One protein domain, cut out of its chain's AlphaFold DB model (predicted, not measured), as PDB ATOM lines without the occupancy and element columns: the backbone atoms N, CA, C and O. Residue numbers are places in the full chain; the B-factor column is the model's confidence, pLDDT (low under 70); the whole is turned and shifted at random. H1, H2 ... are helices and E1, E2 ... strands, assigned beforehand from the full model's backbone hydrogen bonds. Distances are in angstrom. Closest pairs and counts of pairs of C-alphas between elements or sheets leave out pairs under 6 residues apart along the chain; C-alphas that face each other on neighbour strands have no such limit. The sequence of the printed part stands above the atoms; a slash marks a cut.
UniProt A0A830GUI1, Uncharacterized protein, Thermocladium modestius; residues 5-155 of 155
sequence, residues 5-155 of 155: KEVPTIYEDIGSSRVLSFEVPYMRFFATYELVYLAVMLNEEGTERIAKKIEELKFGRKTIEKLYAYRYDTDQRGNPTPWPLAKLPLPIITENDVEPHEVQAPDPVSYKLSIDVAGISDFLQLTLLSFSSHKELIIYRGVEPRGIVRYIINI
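This is residues 5 to 155 of the 155 residues of an uncharacterized protein of Thermocladium modestius (UniProt A0A830GUI1). A large, strongly twisted sheet of seven strands makes a wall. A small sheet, E1 E2 E5, covers part of one face with its strands crossed over it, helix H1 packs on that face too, and helix H2 sits at one end of E3; the other face is bare. The printed part has 151 residues, with strands and helices in the order E1 E2 H1 H2 E3 E4 E5 E6 E7 E8 E9 E10. The large sheet runs E4 E3 E10 E9 E8 E7 E6 and the small one E1 E2 E5, both antiparallel. The class is mixed, helices and strands; the whole is compact, with a radius of gyration of the C-alphas of 15.2 A and spans of 43 by 33 by 32 A.

In the large sheet, E3 is residues 64 to 74, 30.5 A long; E4 80 to 83; E6 98 to 102; E7 109 to 117, 22.9 A; E8 120 to 130, 28.6 A; E9 134 to 141, 23.1 A; and E10 146 to 154, 27.1 A, ending at C-alpha 154 (-26.102, 48.038, 10.606). In the small sheet, E1 is residues 9 to 14, from C-alpha 9 (-21.621, 33.006, -14.246); E2 is 17 to 24, 20.8 A; E5 is 88 to 91. H1 is residues 34 to 42, 12.4 A; H2 is 48 to 59, 17.7 A.

E6 to E10 form a meander, each strand the antiparallel neighbour of the one before; N 101 and O 114 are 2.8 A apart, N 126 and O 113 2.8 A, N 138 and O 127 2.8 A, N 149 and O 139 2.8 A. E3 pairs with E10 at N 70 and O 148, 2.8 A, and with E4, an edge strand, at N 81 and O 73, 2.8 A. E2 pairs with E1 at N 12 and O 19, 2.8 A, and with E5 at N 22 and O 90, 2.9 A. The sheets form a sandwich, two sheets face to face, their strands at 48 degrees; the closest C-alphas of E3 and E5, Arg 71 and Leu 88, are 4.6 A apart. H1 is on the large sheet, at a height of 8.9 A, over E9, and only just slantwise to the strands at 58 degrees on the local plane. H2 only grazes this sheet with residues 50 to 57. With residues 50 to 51 alone H2 touches H1, only just about perpendicular at 71 degrees; the closest C-alphas, Leu 35 and Ile 50, are 6.2 A apart. Every O i to N i+4 pair is within hydrogen-bond range in H1, and 5 of 8 in H2.

The C-alphas farthest apart, Ser 16 and Phe 59, are 46.4 A apart. The printed part has no cut and no long link. Mean pLDDT of the printed part is 93.0; residue 84 is under 70.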
ATOM      1  N   LYS A   5     -18.635  43.913  -7.887       95.81
ATOM      2  CA  LYS A   5     -17.900  43.299  -8.994       95.81
ATOM      3  C   LYS A   5     -18.831  42.488  -9.884       95.81
ATOM      4  O   LYS A   5     -19.685  41.755  -9.395       95.81
ATOM      5  N   GLU A   6     -18.565  42.549 -11.180       96.00
ATOM      6  CA  GLU A   6     -18.979  41.485 -12.086       96.00
ATOM      7  C   GLU A   6     -18.161  40.232 -11.776       96.00
ATOM      8  O   GLU A   6     -16.960  40.310 -11.491       96.00
ATOM      9  N   VAL A   7     -18.821  39.082 -11.798       96.50
ATOM     10  CA  VAL A   7     -18.229  37.787 -11.456       96.50
ATOM     11  C   VAL A   7     -18.607  36.752 -12.512       96.50
ATOM     12  O   VAL A   7     -19.593  36.949 -13.224       96.50
ATOM     13  N   PRO A   8     -17.853  35.647 -12.628       97.00
ATOM     14  CA  PRO A   8     -18.223  34.565 -13.523       97.00
ATOM     15  C   PRO A   8     -19.619  34.022 -13.216       97.00
ATOM     16  O   PRO A   8     -19.983  33.803 -12.056       97.00
ATOM     17  N   THR A   9     -20.374  33.770 -14.280       98.00
ATOM     18  CA  THR A   9     -21.621  33.006 -14.246       98.00
ATOM     19  C   THR A   9     -21.365  31.603 -14.773       98.00
ATOM     20  O   THR A   9     -20.625  31.430 -15.745       98.00
ATOM     21  N   ILE A  10     -21.994  30.606 -14.170       97.12
ATOM     22  CA  ILE A  10     -21.827  29.196 -14.504       97.12
ATOM     23  C   ILE A  10     -23.194  28.537 -14.639       97.12
ATOM     24  O   ILE A  10     -24.120  28.862 -13.903       97.12
ATOM     25  N   TYR A  11     -23.316  27.597 -15.568       97.44
ATOM     26  CA  TYR A  11     -24.464  26.700 -15.597       97.44
ATOM     27  C   TYR A  11     -24.145  25.469 -14.755       97.44
ATOM     28  O   TYR A  11     -23.141  24.802 -14.999       97.44
ATOM     29  N   GLU A  12     -24.997  25.188 -13.780       96.19
ATOM     30  CA  GLU A  12     -24.932  24.004 -12.936       96.19
ATOM     31  C   GLU A  12     -25.998  23.006 -13.394       96.19
ATOM     32  O   GLU A  12     -27.190  23.316 -13.384       96.19
ATOM     33  N   ASP A  13     -25.570  21.808 -13.785       94.81
ATOM     34  CA  ASP A  13     -26.478  20.692 -14.041       94.81
ATOM     35  C   ASP A  13     -26.690  19.931 -12.726       94.81
ATOM     36  O   ASP A  13     -25.773  19.299 -12.192       94.81
ATOM     37  N   ILE A  14     -27.899  20.027 -12.176       93.38
ATOM     38  CA  ILE A  14     -28.279  19.455 -10.884       93.38
ATOM     39  C   ILE A  14     -29.432  18.485 -11.126       93.38
ATOM     40  O   ILE A  14     -30.591  18.870 -11.292       93.38
ATOM     41  N   GLY A  15     -29.105  17.193 -11.164       89.56
ATOM     42  CA  GLY A  15     -30.062  16.162 -11.559       89.56
ATOM     43  C   GLY A  15     -30.512  16.370 -13.007       89.56
ATOM     44  O   GLY A  15     -29.690  16.357 -13.918       89.56
ATOM     45  N   SER A  16     -31.818  16.547 -13.219       91.81
ATOM     46  CA  SER A  16     -32.409  16.862 -14.528       91.81
ATOM     47  C   SER A  16     -32.598  18.361 -14.779       91.81
ATOM     48  O   SER A  16     -33.068  18.735 -15.853       91.81
ATOM     49  N   SER A  17     -32.287  19.206 -13.796       95.31
ATOM     50  CA  SER A  17     -32.482  20.652 -13.873       95.31
ATOM     51  C   SER A  17     -31.168  21.352 -14.193       95.31
ATOM     52  O   SER A  17     -30.095  20.934 -13.758       95.31
ATOM     53  N   ARG A  18     -31.263  22.454 -14.936       96.38
ATOM     54  CA  ARG A  18     -30.133  23.325 -15.248       96.38
ATOM     55  C   ARG A  18     -30.359  24.674 -14.588       96.38
ATOM     56  O   ARG A  18     -31.385  25.300 -14.833       96.38
ATOM     57  N   VAL A  19     -29.402  25.108 -13.778       98.00
ATOM     58  CA  VAL A  19     -29.489  26.343 -12.992       98.00
ATOM     59  C   VAL A  19     -28.381  27.290 -13.423       98.00
ATOM     60  O   VAL A  19     -27.215  26.900 -13.489       98.00
ATOM     61  N   LEU A  20     -28.727  28.538 -13.737       98.50
ATOM     62  CA  LEU A  20     -27.734  29.582 -13.973       98.50
ATOM     63  C   LEU A  20     -27.334  30.209 -12.637       98.50
ATOM     64  O   LEU A  20     -28.170  30.779 -11.940       98.50
ATOM     65  N   SER A  21     -26.053  30.151 -12.312       98.44
ATOM     66  CA  SER A  21     -25.496  30.620 -11.046       98.44
ATOM     67  C   SER A  21     -24.330  31.572 -11.260       98.44
ATOM     68  O   SER A  21     -23.808  31.709 -12.364       98.44
ATOM     69  N   PHE A  22     -23.894  32.230 -10.192       98.38
ATOM     70  CA  PHE A  22     -22.737  33.116 -10.189       98.38
ATOM     71  C   PHE A  22     -21.800  32.801  -9.022       98.38
ATOM     72  O   PHE A  22     -22.229  32.335  -7.963       98.38
ATOM     73  N   GLU A  23     -20.509  33.063  -9.209       96.94
ATOM     74  CA  GLU A  23     -19.497  32.826  -8.181       96.94
ATOM     75  C   GLU A  23     -19.505  33.925  -7.115       96.94
ATOM     76  O   GLU A  23     -19.128  35.072  -7.368       96.94
ATOM     77  N   VAL A  24     -19.869  33.569  -5.883       97.31
ATOM     78  CA  VAL A  24     -19.894  34.512  -4.765       97.31
ATOM     79  C   VAL A  24     -18.470  34.808  -4.268       97.31
ATOM     80  O   VAL A  24     -17.744  33.891  -3.860       97.31
ATOM     81  N   PRO A  25     -18.037  36.084  -4.215       95.31
ATOM     82  CA  PRO A  25     -16.782  36.454  -3.580       95.31
ATOM     83  C   PRO A  25     -16.792  36.115  -2.087       95.31
ATOM     84  O   PRO A  25     -17.739  36.445  -1.377       95.31
ATOM     85  N   TYR A  26     -15.691  35.529  -1.611       93.00
ATOM     86  CA  TYR A  26     -15.546  35.043  -0.239       93.00
ATOM     87  C   TYR A  26     -15.848  36.109   0.828       93.00
ATOM     88  O   TYR A  26     -16.659  35.880   1.708       93.00
ATOM     89  N   MET A  27     -15.221  37.283   0.765       92.25
ATOM     90  CA  MET A  27     -15.419  38.373   1.732       92.25
ATOM     91  C   MET A  27     -15.127  39.716   1.064       92.25
ATOM     92  O   MET A  27     -14.529  39.739  -0.017       92.25
ATOM     93  N   ARG A  28     -15.473  40.824   1.740       89.38
ATOM     94  CA  ARG A  28     -15.190  42.227   1.354       89.38
ATOM     95  C   ARG A  28     -15.880  42.723   0.077       89.38
ATOM     96  O   ARG A  28     -16.350  43.853   0.067       89.38
ATOM     97  N   PHE A  29     -15.907  41.925  -0.985       94.81
ATOM     98  CA  PHE A  29     -16.527  42.259  -2.263       94.81
ATOM     99  C   PHE A  29     -17.904  41.618  -2.393       94.81
ATOM    100  O   PHE A  29     -18.160  40.565  -1.811       94.81
ATOM    101  N   PHE A  30     -18.748  42.230  -3.210       97.44
ATOM    102  CA  PHE A  30     -20.095  41.787  -3.536       97.44
ATOM    103  C   PHE A  30     -20.180  41.572  -5.047       97.44
ATOM    104  O   PHE A  30     -19.730  42.417  -5.814       97.44
ATOM    105  N   ALA A  31     -20.728  40.453  -5.486       97.44
ATOM    106  CA  ALA A  31     -21.153  40.261  -6.858       97.44
ATOM    107  C   ALA A  31     -22.410  41.094  -7.125       97.44
ATOM    108  O   ALA A  31     -23.248  41.247  -6.237       97.44
ATOM    109  N   THR A  32     -22.571  41.585  -8.352       97.38
ATOM    110  CA  THR A  32     -23.759  42.351  -8.765       97.38
ATOM    111  C   THR A  32     -25.065  41.619  -8.421       97.38
ATOM    112  O   THR A  32     -25.980  42.218  -7.860       97.38
ATOM    113  N   TYR A  33     -25.121  40.301  -8.635       98.12
ATOM    114  CA  TYR A  33     -26.296  39.478  -8.326       98.12
ATOM    115  C   TYR A  33     -26.588  39.323  -6.819       98.12
ATOM    116  O   TYR A  33     -27.738  39.097  -6.446       98.12
ATOM    117  N   GLU A  34     -25.609  39.524  -5.924       98.06
ATOM    118  CA  GLU A  34     -25.851  39.506  -4.465       98.06
ATOM    119  C   GLU A  34     -26.739  40.661  -4.005       98.06
ATOM    120  O   GLU A  34     -27.424  40.554  -2.988       98.06
ATOM    121  N   LEU A  35     -26.754  41.766  -4.753       97.94
ATOM    122  CA  LEU A  35     -27.566  42.924  -4.398       97.94
ATOM    123  C   LEU A  35     -29.059  42.601  -4.470       97.94
ATOM    124  O   LEU A  35     -29.816  43.159  -3.682       97.94
ATOM    125  N   VAL A  36     -29.478  41.693  -5.360       97.56
ATOM    126  CA  VAL A  36     -30.886  41.288  -5.474       97.56
ATOM    127  C   VAL A  36     -31.321  40.532  -4.219       97.56
ATOM    128  O   VAL A  36     -32.359  40.845  -3.645       97.56
ATOM    129  N   TYR A  37     -30.486  39.619  -3.713       97.62
ATOM    130  CA  TYR A  37     -30.746  38.921  -2.450       97.62
ATOM    131  C   TYR A  37     -30.888  39.876  -1.268       97.62
ATOM    132  O   TYR A  37     -31.808  39.747  -0.459       97.62
ATOM    133  N   LEU A  38     -29.970  40.840  -1.167       97.56
ATOM    134  CA  LEU A  38     -30.003  41.857  -0.122       97.56
ATOM    135  C   LEU A  38     -31.246  42.743  -0.246       97.56
ATOM    136  O   LEU A  38     -31.871  43.035   0.769       97.56
ATOM    137  N   ALA A  39     -31.624  43.144  -1.462       96.81
ATOM    138  CA  ALA A  39     -32.804  43.968  -1.705       96.81
ATOM    139  C   ALA A  39     -34.092  43.248  -1.291       96.81
ATOM    140  O   ALA A  39     -34.868  43.803  -0.518       96.81
ATOM    141  N   VAL A  40     -34.268  41.992  -1.722       95.00
ATOM    142  CA  VAL A  40     -35.428  41.159  -1.362       95.00
ATOM    143  C   VAL A  40     -35.533  41.014   0.153       95.00
ATOM    144  O   VAL A  40     -36.564  41.327   0.740       95.00
ATOM    145  N   MET A  41     -34.448  40.609   0.816       95.50
ATOM    146  CA  MET A  41     -34.490  40.328   2.254       95.50
ATOM    147  C   MET A  41     -34.591  41.579   3.125       95.50
ATOM    148  O   MET A  41     -35.048  41.495   4.262       95.50
ATOM    149  N   LEU A  42     -34.168  42.741   2.625       94.00
ATOM    150  CA  LEU A  42     -34.318  44.021   3.320       94.00
ATOM    151  C   LEU A  42     -35.585  44.780   2.905       94.00
ATOM    152  O   LEU A  42     -35.805  45.875   3.424       94.00
ATOM    153  N   ASN A  43     -36.411  44.196   2.031       93.00
ATOM    154  CA  ASN A  43     -37.613  44.806   1.467       93.00
ATOM    155  C   ASN A  43     -37.336  46.190   0.840       93.00
ATOM    156  O   ASN A  43     -38.034  47.168   1.108       93.00
ATOM    157  N   GLU A  44     -36.263  46.288   0.055       94.44
ATOM    158  CA  GLU A  44     -35.887  47.503  -0.674       94.44
ATOM    159  C   GLU A  44     -36.373  47.421  -2.128       94.44
ATOM    160  O   GLU A  44     -36.260  46.386  -2.787       94.44
ATOM    161  N   GLU A  45     -36.875  48.540  -2.652       90.69
ATOM    162  CA  GLU A  45     -37.241  48.666  -4.064       90.69
ATOM    163  C   GLU A  45     -35.969  48.745  -4.920       90.69
ATOM    164  O   GLU A  45     -35.339  49.800  -5.036       90.69
ATOM    165  N   GLY A  46     -35.575  47.610  -5.497       91.44
ATOM    166  CA  GLY A  46     -34.425  47.521  -6.395       91.44
ATOM    167  C   GLY A  46     -33.066  47.450  -5.691       91.44
ATOM    168  O   GLY A  46     -32.945  47.311  -4.473       91.44
ATOM    169  N   THR A  47     -31.999  47.512  -6.489       96.81
ATOM    170  CA  THR A  47     -30.622  47.258  -6.022       96.81
ATOM    171  C   THR A  47     -29.826  48.535  -5.756       96.81
ATOM    172  O   THR A  47     -28.768  48.493  -5.128       96.81
ATOM    173  N   GLU A  48     -30.335  49.699  -6.158       95.88
ATOM    174  CA  GLU A  48     -29.635  50.983  -6.122       95.88
ATOM    175  C   GLU A  48     -29.341  51.433  -4.690       95.88
ATOM    176  O   GLU A  48     -28.264  51.961  -4.399       95.88
ATOM    177  N   ARG A  49     -30.293  51.227  -3.771       94.50
ATOM    178  CA  ARG A  49     -30.109  51.552  -2.349       94.50
ATOM    179  C   ARG A  49     -29.094  50.628  -1.691       94.50
ATOM    180  O   ARG A  49     -28.245  51.109  -0.942       94.50
ATOM    181  N   ILE A  50     -29.129  49.336  -2.016       96.75
ATOM    182  CA  ILE A  50     -28.136  48.362  -1.552       96.75
ATOM    183  C   ILE A  50     -26.745  48.744  -2.062       96.75
ATOM    184  O   ILE A  50     -25.802  48.823  -1.275       96.75
ATOM    185  N   ALA A  51     -26.629  49.069  -3.351       96.44
ATOM    186  CA  ALA A  51     -25.372  49.486  -3.956       96.44
ATOM    187  C   ALA A  51     -24.794  50.728  -3.266       96.44
ATOM    188  O   ALA A  51     -23.610  50.754  -2.930       96.44
ATOM    189  N   LYS A  52     -25.635  51.735  -2.985       94.19
ATOM    190  CA  LYS A  52     -25.232  52.930  -2.229       94.19
ATOM    191  C   LYS A  52     -24.719  52.571  -0.836       94.19
ATOM    192  O   LYS A  52     -23.635  53.024  -0.490       94.19
ATOM    193  N   LYS A  53     -25.445  51.739  -0.077       94.12
ATOM    194  CA  LYS A  53     -25.044  51.285   1.269       94.12
ATOM    195  C   LYS A  53     -23.703  50.535   1.256       94.12
ATOM    196  O   LYS A  53     -22.877  50.752   2.136       94.12
ATOM    197  N   ILE A  54     -23.453  49.693   0.251       95.19
ATOM    198  CA  ILE A  54     -22.164  48.998   0.076       95.19
ATOM    199  C   ILE A  54     -21.047  49.993  -0.266       95.19
ATOM    200  O   ILE A  54     -19.941  49.906   0.262       95.19
ATOM    201  N   GLU A  55     -21.320  50.974  -1.124       92.62
ATOM    202  CA  GLU A  55     -20.341  51.994  -1.508       92.62
ATOM    203  C   GLU A  55     -19.927  52.911  -0.349       92.62
ATOM    204  O   GLU A  55     -18.874  53.540  -0.434       92.62
ATOM    205  N   GLU A  56     -20.687  52.972   0.747       91.31
ATOM    206  CA  GLU A  56     -20.291  53.708   1.954       91.31
ATOM    207  C   GLU A  56     -19.055  53.109   2.654       91.31
ATOM    208  O   GLU A  56     -18.363  53.826   3.387       91.31
ATOM    209  N   LEU A  57     -18.698  51.850   2.352       87.31
ATOM    210  CA  LEU A  57     -17.484  51.195   2.853       87.31
ATOM    211  C   LEU A  57     -16.205  51.963   2.492       87.31
ATOM    212  O   LEU A  57     -15.269  51.988   3.292       87.31
ATOM    213  N   LYS A  58     -16.174  52.660   1.346       87.62
ATOM    214  CA  LYS A  58     -15.021  53.493   0.944       87.62
ATOM    215  C   LYS A  58     -14.780  54.679   1.877       87.62
ATOM    216  O   LYS A  58     -13.681  55.216   1.933       87.62
ATOM    217  N   PHE A  59     -15.813  55.082   2.615       88.31
ATOM    218  CA  PHE A  59     -15.751  56.137   3.620       88.31
ATOM    219  C   PHE A  59     -15.578  55.574   5.040       88.31
ATOM    220  O   PHE A  59     -15.758  56.304   6.011       88.31
ATOM    221  N   GLY A  60     -15.276  54.276   5.180       85.69
ATOM    222  CA  GLY A  60     -15.138  53.596   6.470       85.69
ATOM    223  C   GLY A  60     -16.462  53.333   7.195       85.69
ATOM    224  O   GLY A  60     -16.445  52.876   8.337       85.69
ATOM    225  N   ARG A  61     -17.612  53.600   6.559       86.81
ATOM    226  CA  ARG A  61     -18.939  53.327   7.126       86.81
ATOM    227  C   ARG A  61     -19.360  51.906   6.780       86.81
ATOM    228  O   ARG A  61     -19.393  51.528   5.613       86.81
ATOM    229  N   LYS A  62     -19.690  51.113   7.795       84.44
ATOM    230  CA  LYS A  62     -20.042  49.699   7.641       84.44
ATOM    231  C   LYS A  62     -21.552  49.496   7.583       84.44
ATOM    232  O   LYS A  62     -22.112  48.895   8.483       84.44
ATOM    233  N   THR A  63     -22.232  50.007   6.566       91.31
ATOM    234  CA  THR A  63     -23.700  49.886   6.508       91.31
ATOM    235  C   THR A  63     -24.139  48.471   6.123       91.31
ATOM    236  O   THR A  63     -25.055  47.920   6.726       91.31
ATOM    237  N   ILE A  64     -23.438  47.848   5.172       95.62
ATOM    238  CA  ILE A  64     -23.570  46.424   4.839       95.62
ATOM    239  C   ILE A  64     -22.165  45.825   4.767       95.62
ATOM    240  O   ILE A  64     -21.332  46.277   3.984       95.62
ATOM    241  N   GLU A  65     -21.899  44.796   5.567       94.56
ATOM    242  CA  GLU A  65     -20.627  44.076   5.590       94.56
ATOM    243  C   GLU A  65     -20.865  42.595   5.288       94.56
ATOM    244  O   GLU A  65     -21.623  41.924   5.986       94.56
ATOM    245  N   LYS A  66     -20.200  42.061   4.258       95.81
ATOM    246  CA  LYS A  66     -20.124  40.613   4.044       95.81
ATOM    247  C   LYS A  66     -19.055  40.042   4.966       95.81
ATOM    248  O   LYS A  66     -17.877  40.368   4.804       95.81
ATOM    249  N   LEU A  67     -19.459  39.157   5.872       95.25
ATOM    250  CA  LEU A  67     -18.532  38.453   6.753       95.25
ATOM    251  C   LEU A  67     -17.769  37.376   5.984       95.25
ATOM    252  O   LEU A  67     -16.540  37.364   5.990       95.25
ATOM    253  N   TYR A  68     -18.505  36.484   5.323       95.19
ATOM    254  CA  TYR A  68     -17.948  35.385   4.544       95.19
ATOM    255  C   TYR A  68     -18.988  34.781   3.588       95.19
ATOM    256  O   TYR A  68     -20.195  34.940   3.778       95.19
ATOM    257  N   ALA A  69     -18.491  34.020   2.616       96.19
ATOM    258  CA  ALA A  69     -19.228  33.121   1.742       96.19
ATOM    259  C   ALA A  69     -18.460  31.795   1.655       96.19
ATOM    260  O   ALA A  69     -17.481  31.691   0.917       96.19
ATOM    261  N   TYR A  70     -18.864  30.797   2.441       94.25
ATOM    262  CA  TYR A  70     -18.231  29.482   2.432       94.25
ATOM    263  C   TYR A  70     -18.978  28.537   1.508       94.25
ATOM    264  O   TYR A  70     -20.183  28.336   1.651       94.25
ATOM    265  N   ARG A  71     -18.228  27.884   0.628       94.12
ATOM    266  CA  ARG A  71     -18.628  26.605   0.061       94.12
ATOM    267  C   ARG A  71     -18.284  25.499   1.056       94.12
ATOM    268  O   ARG A  71     -17.211  25.529   1.658       94.12
ATOM    269  N   TYR A  72     -19.187  24.552   1.235       90.56
ATOM    270  CA  TYR A  72     -18.939  23.305   1.937       90.56
ATOM    271  C   TYR A  72     -18.760  22.212   0.897       90.56
ATOM    272  O   TYR A  72     -19.645  21.992   0.078       90.56
ATOM    273  N   ASP A  73     -17.623  21.534   0.947       84.38
ATOM    274  CA  ASP A  73     -17.417  20.299   0.203       84.38
ATOM    275  C   ASP A  73     -17.476  19.117   1.164       84.38
ATOM    276  O   ASP A  73     -17.344  19.257   2.382       84.38
ATOM    277  N   THR A  74     -17.697  17.931   0.621       79.25
ATOM    278  CA  THR A  74     -17.745  16.708   1.411       79.25
ATOM    279  C   THR A  74     -16.330  16.180   1.649       79.25
ATOM    280  O   THR A  74     -15.564  15.992   0.703       79.25
ATOM    281  N   ASP A  75     -15.962  15.926   2.907       77.06
ATOM    282  CA  ASP A  75     -14.727  15.205   3.221       77.06
ATOM    283  C   ASP A  75     -14.818  13.721   2.800       77.06
ATOM    284  O   ASP A  75     -15.862  13.220   2.379       77.06
ATOM    285  N   GLN A  76     -13.721  12.973   2.959       72.06
ATOM    286  CA  GLN A  76     -13.668  11.539   2.626       72.06
ATOM    287  C   GLN A  76     -14.654  10.664   3.430       72.06
ATOM    288  O   GLN A  76     -14.789   9.476   3.147       72.06
ATOM    289  N   ARG A  77     -15.305  11.216   4.460       75.56
ATOM    290  CA  ARG A  77     -16.233  10.533   5.368       75.56
ATOM    291  C   ARG A  77     -17.674  11.015   5.219       75.56
ATOM    292  O   ARG A  77     -18.524  10.557   5.977       75.56
ATOM    293  N   GLY A  78     -17.967  11.908   4.275       73.38
ATOM    294  CA  GLY A  78     -19.318  12.434   4.100       73.38
ATOM    295  C   GLY A  78     -19.619  13.715   4.889       73.38
ATOM    296  O   GLY A  78     -20.742  14.207   4.806       73.38
ATOM    297  N   ASN A  79     -18.673  14.266   5.659       79.06
ATOM    298  CA  ASN A  79     -18.930  15.447   6.485       79.06
ATOM    299  C   ASN A  79     -18.700  16.745   5.695       79.06
ATOM    300  O   ASN A  79     -17.690  16.861   4.994       79.06
ATOM    301  N   PRO A  80     -19.571  17.757   5.849       79.00
ATOM    302  CA  PRO A  80     -19.364  19.062   5.237       79.00
ATOM    303  C   PRO A  80     -18.148  19.759   5.862       79.00
ATOM    304  O   PRO A  80     -18.109  20.018   7.064       79.00
ATOM    305  N   THR A  81     -17.164  20.093   5.031       81.31
ATOM    306  CA  THR A  81     -15.958  20.839   5.402       81.31
ATOM    307  C   THR A  81     -15.941  22.167   4.647       81.31
ATOM    308  O   THR A  81     -16.065  22.163   3.421       81.31
ATOM    309  N   PRO A  82     -15.806  23.320   5.331       81.56
ATOM    310  CA  PRO A  82     -15.719  24.601   4.645       81.56
ATOM    311  C   PRO A  82     -14.453  24.643   3.786       81.56
ATOM    312  O   PRO A  82     -13.357  24.375   4.276       81.56
ATOM    313  N   TRP A  83     -14.599  25.032   2.521       81.31
ATOM    314  CA  TRP A  83     -13.502  25.239   1.584       81.31
ATOM    315  C   TRP A  83     -13.457  26.721   1.174       81.31
ATOM    316  O   TRP A  83     -14.035  27.113   0.164       81.31
ATOM    317  N   PRO A  84     -12.740  27.583   1.925       69.00
ATOM    318  CA  PRO A  84     -12.770  29.040   1.726       69.00
ATOM    319  C   PRO A  84     -12.190  29.499   0.379       69.00
ATOM    320  O   PRO A  84     -12.472  30.600  -0.089       69.00
ATOM    321  N   LEU A  85     -11.331  28.669  -0.224       78.25
ATOM    322  CA  LEU A  85     -10.712  28.935  -1.524       78.25
ATOM    323  C   LEU A  85     -11.653  28.636  -2.699       78.25
ATOM    324  O   LEU A  85     -11.493  29.244  -3.756       78.25
ATOM    325  N   ALA A  86     -12.624  27.736  -2.522       86.31
ATOM    326  CA  ALA A  86     -13.613  27.431  -3.541       86.31
ATOM    327  C   ALA A  86     -14.757  28.452  -3.462       86.31
ATOM    328  O   ALA A  86     -15.282  28.745  -2.387       86.31
ATOM    329  N   LYS A  87     -15.135  29.026  -4.607       91.50
ATOM    330  CA  LYS A  87     -16.252  29.973  -4.663       91.50
ATOM    331  C   LYS A  87     -17.565  29.216  -4.497       91.50
ATOM    332  O   LYS A  87     -17.759  28.163  -5.103       91.50
ATOM    333  N   LEU A  88     -18.449  29.754  -3.660       95.88
ATOM    334  CA  LEU A  88     -19.817  29.267  -3.530       95.88
ATOM    335  C   LEU A  88     -20.624  29.755  -4.737       95.88
ATOM    336  O   LEU A  88     -20.696  30.970  -4.933       95.88
ATOM    337  N   PRO A  89     -21.240  28.865  -5.528       97.00
ATOM    338  CA  PRO A  89     -22.217  29.284  -6.516       97.00
ATOM    339  C   PRO A  89     -23.579  29.548  -5.866       97.00
ATOM    340  O   PRO A  89     -24.106  28.710  -5.129       97.00
ATOM    341  N   LEU A  90     -24.177  30.697  -6.169       98.12
ATOM    342  CA  LEU A  90     -25.585  30.977  -5.873       98.12
ATOM    343  C   LEU A  90     -26.365  31.176  -7.178       98.12
ATOM    344  O   LEU A  90     -25.797  31.721  -8.126       98.12
ATOM    345  N   PRO A  91     -27.640  30.756  -7.246       98.12
ATOM    346  CA  PRO A  91     -28.447  30.894  -8.451       98.12
ATOM    347  C   PRO A  91     -28.741  32.366  -8.747       98.12
ATOM    348  O   PRO A  91     -28.977  33.172  -7.852       98.12
ATOM    349  N   ILE A  92     -28.764  32.754 -10.014       98.25
ATOM    350  CA  ILE A  92     -29.210  34.093 -10.398       98.25
ATOM    351  C   ILE A  92     -30.740  34.109 -10.326       98.25
ATOM    352  O   ILE A  92     -31.416  33.642 -11.237       98.25
ATOM    353  N   ILE A  93     -31.294  34.622  -9.227       96.00
ATOM    354  CA  ILE A  93     -32.741  34.553  -8.948       96.00
ATOM    355  C   ILE A  93     -33.628  35.243  -9.991       96.00
ATOM    356  O   ILE A  93     -34.800  34.915 -10.095       96.00
ATOM    357  N   THR A  94     -33.088  36.174 -10.778       95.62
ATOM    358  CA  THR A  94     -33.826  36.856 -11.853       95.62
ATOM    359  C   THR A  94     -33.807  36.113 -13.189       95.62
ATOM    360  O   THR A  94     -34.526  36.509 -14.098       95.62
ATOM    361  N   GLU A  95     -32.975  35.077 -13.326       97.12
ATOM    362  CA  GLU A  95     -32.734  34.346 -14.584       97.12
ATOM    363  C   GLU A  95     -33.110  32.859 -14.481       97.12
ATOM    364  O   GLU A  95     -32.938  32.097 -15.432       97.12
ATOM    365  N   ASN A  96     -33.593  32.423 -13.318       97.38
ATOM    366  CA  ASN A  96     -34.099  31.074 -13.103       97.38
ATOM    367  C   ASN A  96     -35.594  31.124 -12.790       97.38
ATOM    368  O   ASN A  96     -36.115  32.147 -12.349       97.38
ATOM    369  N   ASP A  97     -36.259  29.989 -12.976       96.88
ATOM    370  CA  ASP A  97     -37.587  29.765 -12.414       96.88
ATOM    371  C   ASP A  97     -37.461  29.618 -10.893       96.88
ATOM    372  O   ASP A  97     -36.695  28.775 -10.416       96.88
ATOM    373  N   VAL A  98     -38.126  30.496 -10.144       97.06
ATOM    374  CA  VAL A  98     -37.932  30.666  -8.702       97.06
ATOM    375  C   VAL A  98     -39.283  30.733  -8.007       97.06
ATOM    376  O   VAL A  98     -40.072  31.641  -8.262       97.06
ATOM    377  N   GLU A  99     -39.505  29.824  -7.060       97.38
ATOM    378  CA  GLU A  99     -40.722  29.779  -6.250       97.38
ATOM    379  C   GLU A  99     -40.369  29.999  -4.767       97.38
ATOM    380  O   GLU A  99     -39.776  29.126  -4.128       97.38
ATOM    381  N   PRO A 100     -40.661  31.187  -4.205       95.25
ATOM    382  CA  PRO A 100     -40.411  31.471  -2.800       95.25
ATOM    383  C   PRO A 100     -41.557  30.973  -1.908       95.25
ATOM    384  O   PRO A 100     -42.731  31.234  -2.170       95.25
ATOM    385  N   HIS A 101     -41.199  30.359  -0.784       94.56
ATOM    386  CA  HIS A 101     -42.111  29.893   0.255       94.56
ATOM    387  C   HIS A 101     -41.767  30.561   1.584       94.56
ATOM    388  O   HIS A 101     -40.656  30.414   2.104       94.56
ATOM    389  N   GLU A 102     -42.715  31.297   2.162       89.12
ATOM    390  CA  GLU A 102     -42.528  31.827   3.512       89.12
ATOM    391  C   GLU A 102     -42.527  30.690   4.528       89.12
ATOM    392  O   GLU A 102     -43.405  29.826   4.545       89.12
ATOM    393  N   VAL A 103     -41.522  30.700   5.401       89.81
ATOM    394  CA  VAL A 103     -41.368  29.690   6.443       89.81
ATOM    395  C   VAL A 103     -41.621  30.343   7.786       89.81
ATOM    396  O   VAL A 103     -41.139  31.445   8.052       89.81
ATOM    397  N   GLN A 104     -42.326  29.636   8.670       87.56
ATOM    398  CA  GLN A 104     -42.518  30.094  10.039       87.56
ATOM    399  C   GLN A 104     -41.161  30.409  10.691       87.56
ATOM    400  O   GLN A 104     -40.259  29.567  10.752       87.56
ATOM    401  N   ALA A 105     -41.030  31.641  11.170       84.88
ATOM    402  CA  ALA A 105     -39.814  32.171  11.756       84.88
ATOM    403  C   ALA A 105     -39.972  32.222  13.288       84.88
ATOM    404  O   ALA A 105     -40.790  32.998  13.782       84.88
ATOM    405  N   PRO A 106     -39.262  31.375  14.056       84.00
ATOM    406  CA  PRO A 106     -39.230  31.505  15.506       84.00
ATOM    407  C   PRO A 106     -38.334  32.682  15.903       84.00
ATOM    408  O   PRO A 106     -37.342  32.949  15.228       84.00
ATOM    409  N   ASP A 107     -38.604  33.331  17.033       76.69
ATOM    410  CA  ASP A 107     -37.678  34.327  17.583       76.69
ATOM    411  C   ASP A 107     -36.264  33.729  17.760       76.69
ATOM    412  O   ASP A 107     -36.140  32.584  18.210       76.69
ATOM    413  N   PRO A 108     -35.177  34.458  17.421       83.06
ATOM    414  CA  PRO A 108     -35.092  35.869  17.001       83.06
ATOM    415  C   PRO A 108     -35.138  36.087  15.470       83.06
ATOM    416  O   PRO A 108     -34.665  37.106  14.954       83.06
ATOM    417  N   VAL A 109     -35.632  35.110  14.709       90.06
ATOM    418  CA  VAL A 109     -35.738  35.204  13.251       90.06
ATOM    419  C   VAL A 109     -36.889  36.139  12.899       90.06
ATOM    420  O   VAL A 109     -38.048  35.842  13.146       90.06
ATOM    421  N   SER A 110     -36.560  37.272  12.286       88.62
ATOM    422  CA  SER A 110     -37.558  38.256  11.856       88.62
ATOM    423  C   SER A 110     -38.198  37.922  10.513       88.62
ATOM    424  O   SER A 110     -39.336  38.306  10.266       88.62
ATOM    425  N   TYR A 111     -37.470  37.225   9.639       92.31
ATOM    426  CA  TYR A 111     -37.984  36.794   8.346       92.31
ATOM    427  C   TYR A 111     -37.224  35.568   7.850       92.31
ATOM    428  O   TYR A 111     -36.003  35.478   8.023       92.31
ATOM    429  N   LYS A 112     -37.935  34.617   7.245       95.31
ATOM    430  CA  LYS A 112     -37.349  33.397   6.693       95.31
ATOM    431  C   LYS A 112     -38.072  32.992   5.415       95.31
ATOM    432  O   LYS A 112     -39.294  32.874   5.400       95.31
ATOM    433  N   LEU A 113     -37.290  32.724   4.380       95.62
ATOM    434  CA  LEU A 113     -37.761  32.317   3.065       95.62
ATOM    435  C   LEU A 113     -37.054  31.019   2.667       95.62
ATOM    436  O   LEU A 113     -35.823  30.958   2.732       95.62
ATOM    437  N   SER A 114     -37.814  29.993   2.291       96.94
ATOM    438  CA  SER A 114     -37.287  28.884   1.487       96.94
ATOM    439  C   SER A 114     -37.521  29.215   0.022       96.94
ATOM    440  O   SER A 114     -38.513  29.860  -0.307       96.94
ATOM    441  N   ILE A 115     -36.596  28.851  -0.852       97.75
ATOM    442  CA  ILE A 115     -36.694  29.150  -2.274       97.75
ATOM    443  C   ILE A 115     -36.399  27.886  -3.059       97.75
ATOM    444  O   ILE A 115     -35.293  27.338  -2.973       97.75
ATOM    445  N   ASP A 116     -37.367  27.499  -3.878       98.12
ATOM    446  CA  ASP A 116     -37.208  26.463  -4.881       98.12
ATOM    447  C   ASP A 116     -36.659  27.099  -6.161       98.12
ATOM    448  O   ASP A 116     -37.027  28.219  -6.525       98.12
ATOM    449  N   VAL A 117     -35.744  26.404  -6.837       97.94
ATOM    450  CA  VAL A 117     -35.084  26.919  -8.045       97.94
ATOM    451  C   VAL A 117     -35.086  25.845  -9.120       97.94
ATOM    452  O   VAL A 117     -34.586  24.744  -8.896       97.94
ATOM    453  N   ALA A 118     -35.632  26.163 -10.295       96.62
ATOM    454  CA  ALA A 118     -35.754  25.247 -11.431       96.62
ATOM    455  C   ALA A 118     -36.378  23.887 -11.040       96.62
ATOM    456  O   ALA A 118     -35.877  22.821 -11.414       96.62
ATOM    457  N   GLY A 119     -37.442  23.932 -10.229       95.38
ATOM    458  CA  GLY A 119     -38.151  22.754  -9.715       95.38
ATOM    459  C   GLY A 119     -37.404  21.949  -8.642       95.38
ATOM    460  O   GLY A 119     -37.875  20.883  -8.251       95.38
ATOM    461  N   ILE A 120     -36.244  22.414  -8.169       96.62
ATOM    462  CA  ILE A 120     -35.510  21.793  -7.062       96.62
ATOM    463  C   ILE A 120     -35.956  22.449  -5.757       96.62
ATOM    464  O   ILE A 120     -35.685  23.631  -5.535       96.62
ATOM    465  N   SER A 121     -36.601  21.664  -4.896       95.81
ATOM    466  CA  SER A 121     -37.115  22.148  -3.615       95.81
ATOM    467  C   SER A 121     -36.021  22.485  -2.604       95.81
ATOM    468  O   SER A 121     -34.978  21.825  -2.569       95.81
ATOM    469  N   ASP A 122     -36.284  23.491  -1.764       94.31
ATOM    470  CA  ASP A 122     -35.407  23.949  -0.677       94.31
ATOM    471  C   ASP A 122     -33.969  24.247  -1.147       94.31
ATOM    472  O   ASP A 122     -32.980  24.006  -0.439       94.31
ATOM    473  N   PHE A 123     -33.832  24.776  -2.369       97.50
ATOM    474  CA  PHE A 123     -32.532  25.088  -2.955       97.50
ATOM    475  C   PHE A 123     -31.790  26.116  -2.101       97.50
ATOM    476  O   PHE A 123     -30.604  25.941  -1.787       97.50
ATOM    477  N   LEU A 124     -32.492  27.184  -1.713       98.12
ATOM    478  CA  LEU A 124     -31.980  28.204  -0.808       98.12
ATOM    479  C   LEU A 124     -32.867  28.364   0.415       98.12
ATOM    480  O   LEU A 124     -34.087  28.315   0.335       98.12
ATOM    481  N   GLN A 125     -32.233  28.704   1.531       97.38
ATOM    482  CA  GLN A 125     -32.903  29.230   2.706       97.38
ATOM    483  C   GLN A 125     -32.298  30.588   3.064       97.38
ATOM    484  O   GLN A 125     -31.116  30.686   3.398       97.38
ATOM    485  N   LEU A 126     -33.106  31.642   3.026       97.81
ATOM    486  CA  LEU A 126     -32.706  32.996   3.394       97.81
ATOM    487  C   LEU A 126     -33.303  33.305   4.764       97.81
ATOM    488  O   LEU A 126     -34.493  33.122   4.997       97.81
ATOM    489  N   THR A 127     -32.470  33.731   5.704       97.56
ATOM    490  CA  THR A 127     -32.856  33.966   7.099       97.56
ATOM    491  C   THR A 127     -32.365  35.341   7.525       97.56
ATOM    492  O   THR A 127     -31.167  35.613   7.465       97.56
ATOM    493  N   LEU A 128     -33.282  36.200   7.961       96.88
ATOM    494  CA  LEU A 128     -32.985  37.520   8.502       96.88
ATOM    495  C   LEU A 128     -33.197  37.517  10.014       96.88
ATOM    496  O   LEU A 128     -34.326  37.425  10.505       96.88
ATOM    497  N   LEU A 129     -32.105  37.656  10.753       96.19
ATOM    498  CA  LEU A 129     -32.114  37.855  12.198       96.19
ATOM    499  C   LEU A 129     -32.158  39.355  12.484       96.19
ATOM    500  O   LEU A 129     -31.407  40.115  11.870       96.19
ATOM    501  N   SER A 130     -33.015  39.782  13.408       92.38
ATOM    502  CA  SER A 130     -33.081  41.183  13.832       92.38
ATOM    503  C   SER A 130     -32.593  41.324  15.268       92.38
ATOM    504  O   SER A 130     -33.131  40.707  16.184       92.38
ATOM    505  N   PHE A 131     -31.579  42.162  15.456       92.44
ATOM    506  CA  PHE A 131     -31.040  42.547  16.754       92.44
ATOM    507  C   PHE A 131     -31.296  44.038  16.995       92.44
ATOM    508  O   PHE A 131     -31.731  44.767  16.104       92.44
ATOM    509  N   SER A 132     -31.015  44.518  18.207       90.19
ATOM    510  CA  SER A 132     -31.271  45.914  18.583       90.19
ATOM    511  C   SER A 132     -30.460  46.940  17.782       90.19
ATOM    512  O   SER A 132     -30.928  48.059  17.599       90.19
ATOM    513  N   SER A 133     -29.258  46.584  17.319       91.44
ATOM    514  CA  SER A 133     -28.330  47.494  16.624       91.44
ATOM    515  C   SER A 133     -28.045  47.129  15.166       91.44
ATOM    516  O   SER A 133     -27.429  47.907  14.443       91.44
ATOM    517  N   HIS A 134     -28.431  45.931  14.735       94.69
ATOM    518  CA  HIS A 134     -28.112  45.418  13.408       94.69
ATOM    519  C   HIS A 134     -29.074  44.298  13.019       94.69
ATOM    520  O   HIS A 134     -29.768  43.718  13.855       94.69
ATOM    521  N   LYS A 135     -29.080  43.960  11.736       95.44
ATOM    522  CA  LYS A 135     -29.650  42.720  11.219       95.44
ATOM    523  C   LYS A 135     -28.536  41.824  10.714       95.44
ATOM    524  O   LYS A 135     -27.496  42.306  10.264       95.44
ATOM    525  N   GLU A 136     -28.777  40.525  10.731       97.25
ATOM    526  CA  GLU A 136     -27.925  39.568  10.042       97.25
ATOM    527  C   GLU A 136     -28.719  38.844   8.969       97.25
ATOM    528  O   GLU A 136     -29.750  38.238   9.258       97.25
ATOM    529  N   LEU A 137     -28.219  38.888   7.736       97.81
ATOM    530  CA  LEU A 137     -28.742  38.068   6.653       97.81
ATOM    531  C   LEU A 137     -27.854  36.839   6.494       97.81
ATOM    532  O   LEU A 137     -26.643  36.956   6.293       97.81
ATOM    533  N   ILE A 138     -28.478  35.669   6.534       98.19
ATOM    534  CA  ILE A 138     -27.858  34.379   6.264       98.19
ATOM    535  C   ILE A 138     -28.538  33.780   5.036       98.19
ATOM    536  O   ILE A 138     -29.753  33.600   5.026       98.19
ATOM    537  N   ILE A 139     -27.751  33.459   4.015       98.31
ATOM    538  CA  ILE A 139     -28.198  32.720   2.833       98.31
ATOM    539  C   ILE A 139     -27.543  31.351   2.903       98.31
ATOM    540  O   ILE A 139     -26.320  31.256   2.849       98.31
ATOM    541  N   TYR A 140     -28.340  30.304   3.033       97.62
ATOM    542  CA  TYR A 140     -27.881  28.926   2.978       97.62
ATOM    543  C   TYR A 140     -28.285  28.305   1.645       97.62
ATOM    544  O   TYR A 140     -29.428  28.445   1.223       97.62
ATOM    545  N   ARG A 141     -27.351  27.609   1.001       97.00
ATOM    546  CA  ARG A 141     -27.605  26.762  -0.163       97.00
ATOM    547  C   ARG A 141     -27.671  25.308   0.295       97.00
ATOM    548  O   ARG A 141     -26.672  24.777   0.785       97.00
ATOM    549  N   GLY A 142     -28.835  24.682   0.120       94.81
ATOM    550  CA  GLY A 142     -29.118  23.311   0.561       94.81
ATOM    551  C   GLY A 142     -28.671  22.217  -0.408       94.81
ATOM    552  O   GLY A 142     -28.540  21.058  -0.010       94.81
ATOM    553  N   VAL A 143     -28.389  22.585  -1.655       93.06
ATOM    554  CA  VAL A 143     -28.023  21.673  -2.745       93.06
ATOM    555  C   VAL A 143     -26.518  21.702  -2.991       93.06
ATOM    556  O   VAL A 143     -25.896  22.756  -2.872       93.06
ATOM    557  N   GLU A 144     -25.924  20.563  -3.357       89.94
ATOM    558  CA  GLU A 144     -24.487  20.496  -3.635       89.94
ATOM    559  C   GLU A 144     -24.066  21.412  -4.816       89.94
ATOM    560  O   GLU A 144     -24.808  21.537  -5.794       89.94
ATOM    561  N   PRO A 145     -22.894  22.073  -4.742       90.62
ATOM    562  CA  PRO A 145     -22.087  22.209  -3.534       90.62
ATOM    563  C   PRO A 145     -22.815  23.075  -2.494       90.62
ATOM    564  O   PRO A 145     -23.256  24.187  -2.798       90.62
ATOM    565  N   ARG A 146     -22.947  22.570  -1.261       93.62
ATOM    566  CA  ARG A 146     -23.626  23.311  -0.187       93.62
ATOM    567  C   ARG A 146     -22.838  24.559   0.176       93.62
ATOM    568  O   ARG A 146     -21.632  24.650  -0.045       93.62
ATOM    569  N   GLY A 147     -23.489  25.532   0.798       95.50
ATOM    570  CA  GLY A 147     -22.771  26.722   1.235       95.50
ATOM    571  C   GLY A 147     -23.583  27.691   2.056       95.50
ATOM    572  O   GLY A 147     -24.790  27.546   2.227       95.50
ATOM    573  N   ILE A 148     -22.887  28.691   2.576       96.94
ATOM    574  CA  ILE A 148     -23.475  29.748   3.385       96.94
ATOM    575  C   ILE A 148     -22.830  31.091   3.061       96.94
ATOM    576  O   ILE A 148     -21.609  31.197   2.956       96.94
ATOM    577  N   VAL A 149     -23.648  32.131   2.962       97.88
ATOM    578  CA  VAL A 149     -23.212  33.529   2.916       97.88
ATOM    579  C   VAL A 149     -23.805  34.259   4.107       97.88
ATOM    580  O   VAL A 149     -24.984  34.082   4.412       97.88
ATOM    581  N   ARG A 150     -22.998  35.082   4.782       97.88
ATOM    582  CA  ARG A 150     -23.452  35.874   5.927       97.88
ATOM    583  C   ARG A 150     -23.083  37.343   5.783       97.88
ATOM    584  O   ARG A 150     -21.933  37.683   5.489       97.88
ATOM    585  N   TYR A 151     -24.055  38.197   6.074       97.94
ATOM    586  CA  TYR A 151     -23.927  39.649   6.063       97.94
ATOM    587  C   TYR A 151     -24.374  40.245   7.394       97.94
ATOM    588  O   TYR A 151     -25.323  39.754   8.004       97.94
ATOM    589  N   ILE A 152     -23.734  41.342   7.788       97.00
ATOM    590  CA  ILE A 152     -24.199  42.245   8.843       97.00
ATOM    591  C   ILE A 152     -24.718  43.518   8.179       97.00
ATOM    592  O   ILE A 152     -24.042  44.102   7.330       97.00
ATOM    593  N   ILE A 153     -25.911  43.944   8.578       96.06
ATOM    594  CA  ILE A 153     -26.558  45.172   8.128       96.06
ATOM    595  C   ILE A 153     -26.768  46.055   9.353       96.06
ATOM    596  O   ILE A 153     -27.620  45.760  10.189       96.06
ATOM    597  N   ASN A 154     -25.984  47.120   9.475       92.94
ATOM    598  CA  ASN A 154     -26.102  48.038  10.606       92.94
ATOM    599  C   ASN A 154     -27.297  48.983  10.389       92.94
ATOM    600  O   ASN A 154     -27.509  49.458   9.268       92.94
ATOM    601  N   ILE A 155     -28.094  49.181  11.447       80.81
ATOM    602  CA  ILE A 155     -29.325  49.995  11.449       80.81
ATOM    603  C   ILE A 155     -29.011  51.406  11.949       80.81
ATOM    604  O   ILE A 155     -28.237  51.522  12.926       80.81
TER     605      ILE A 155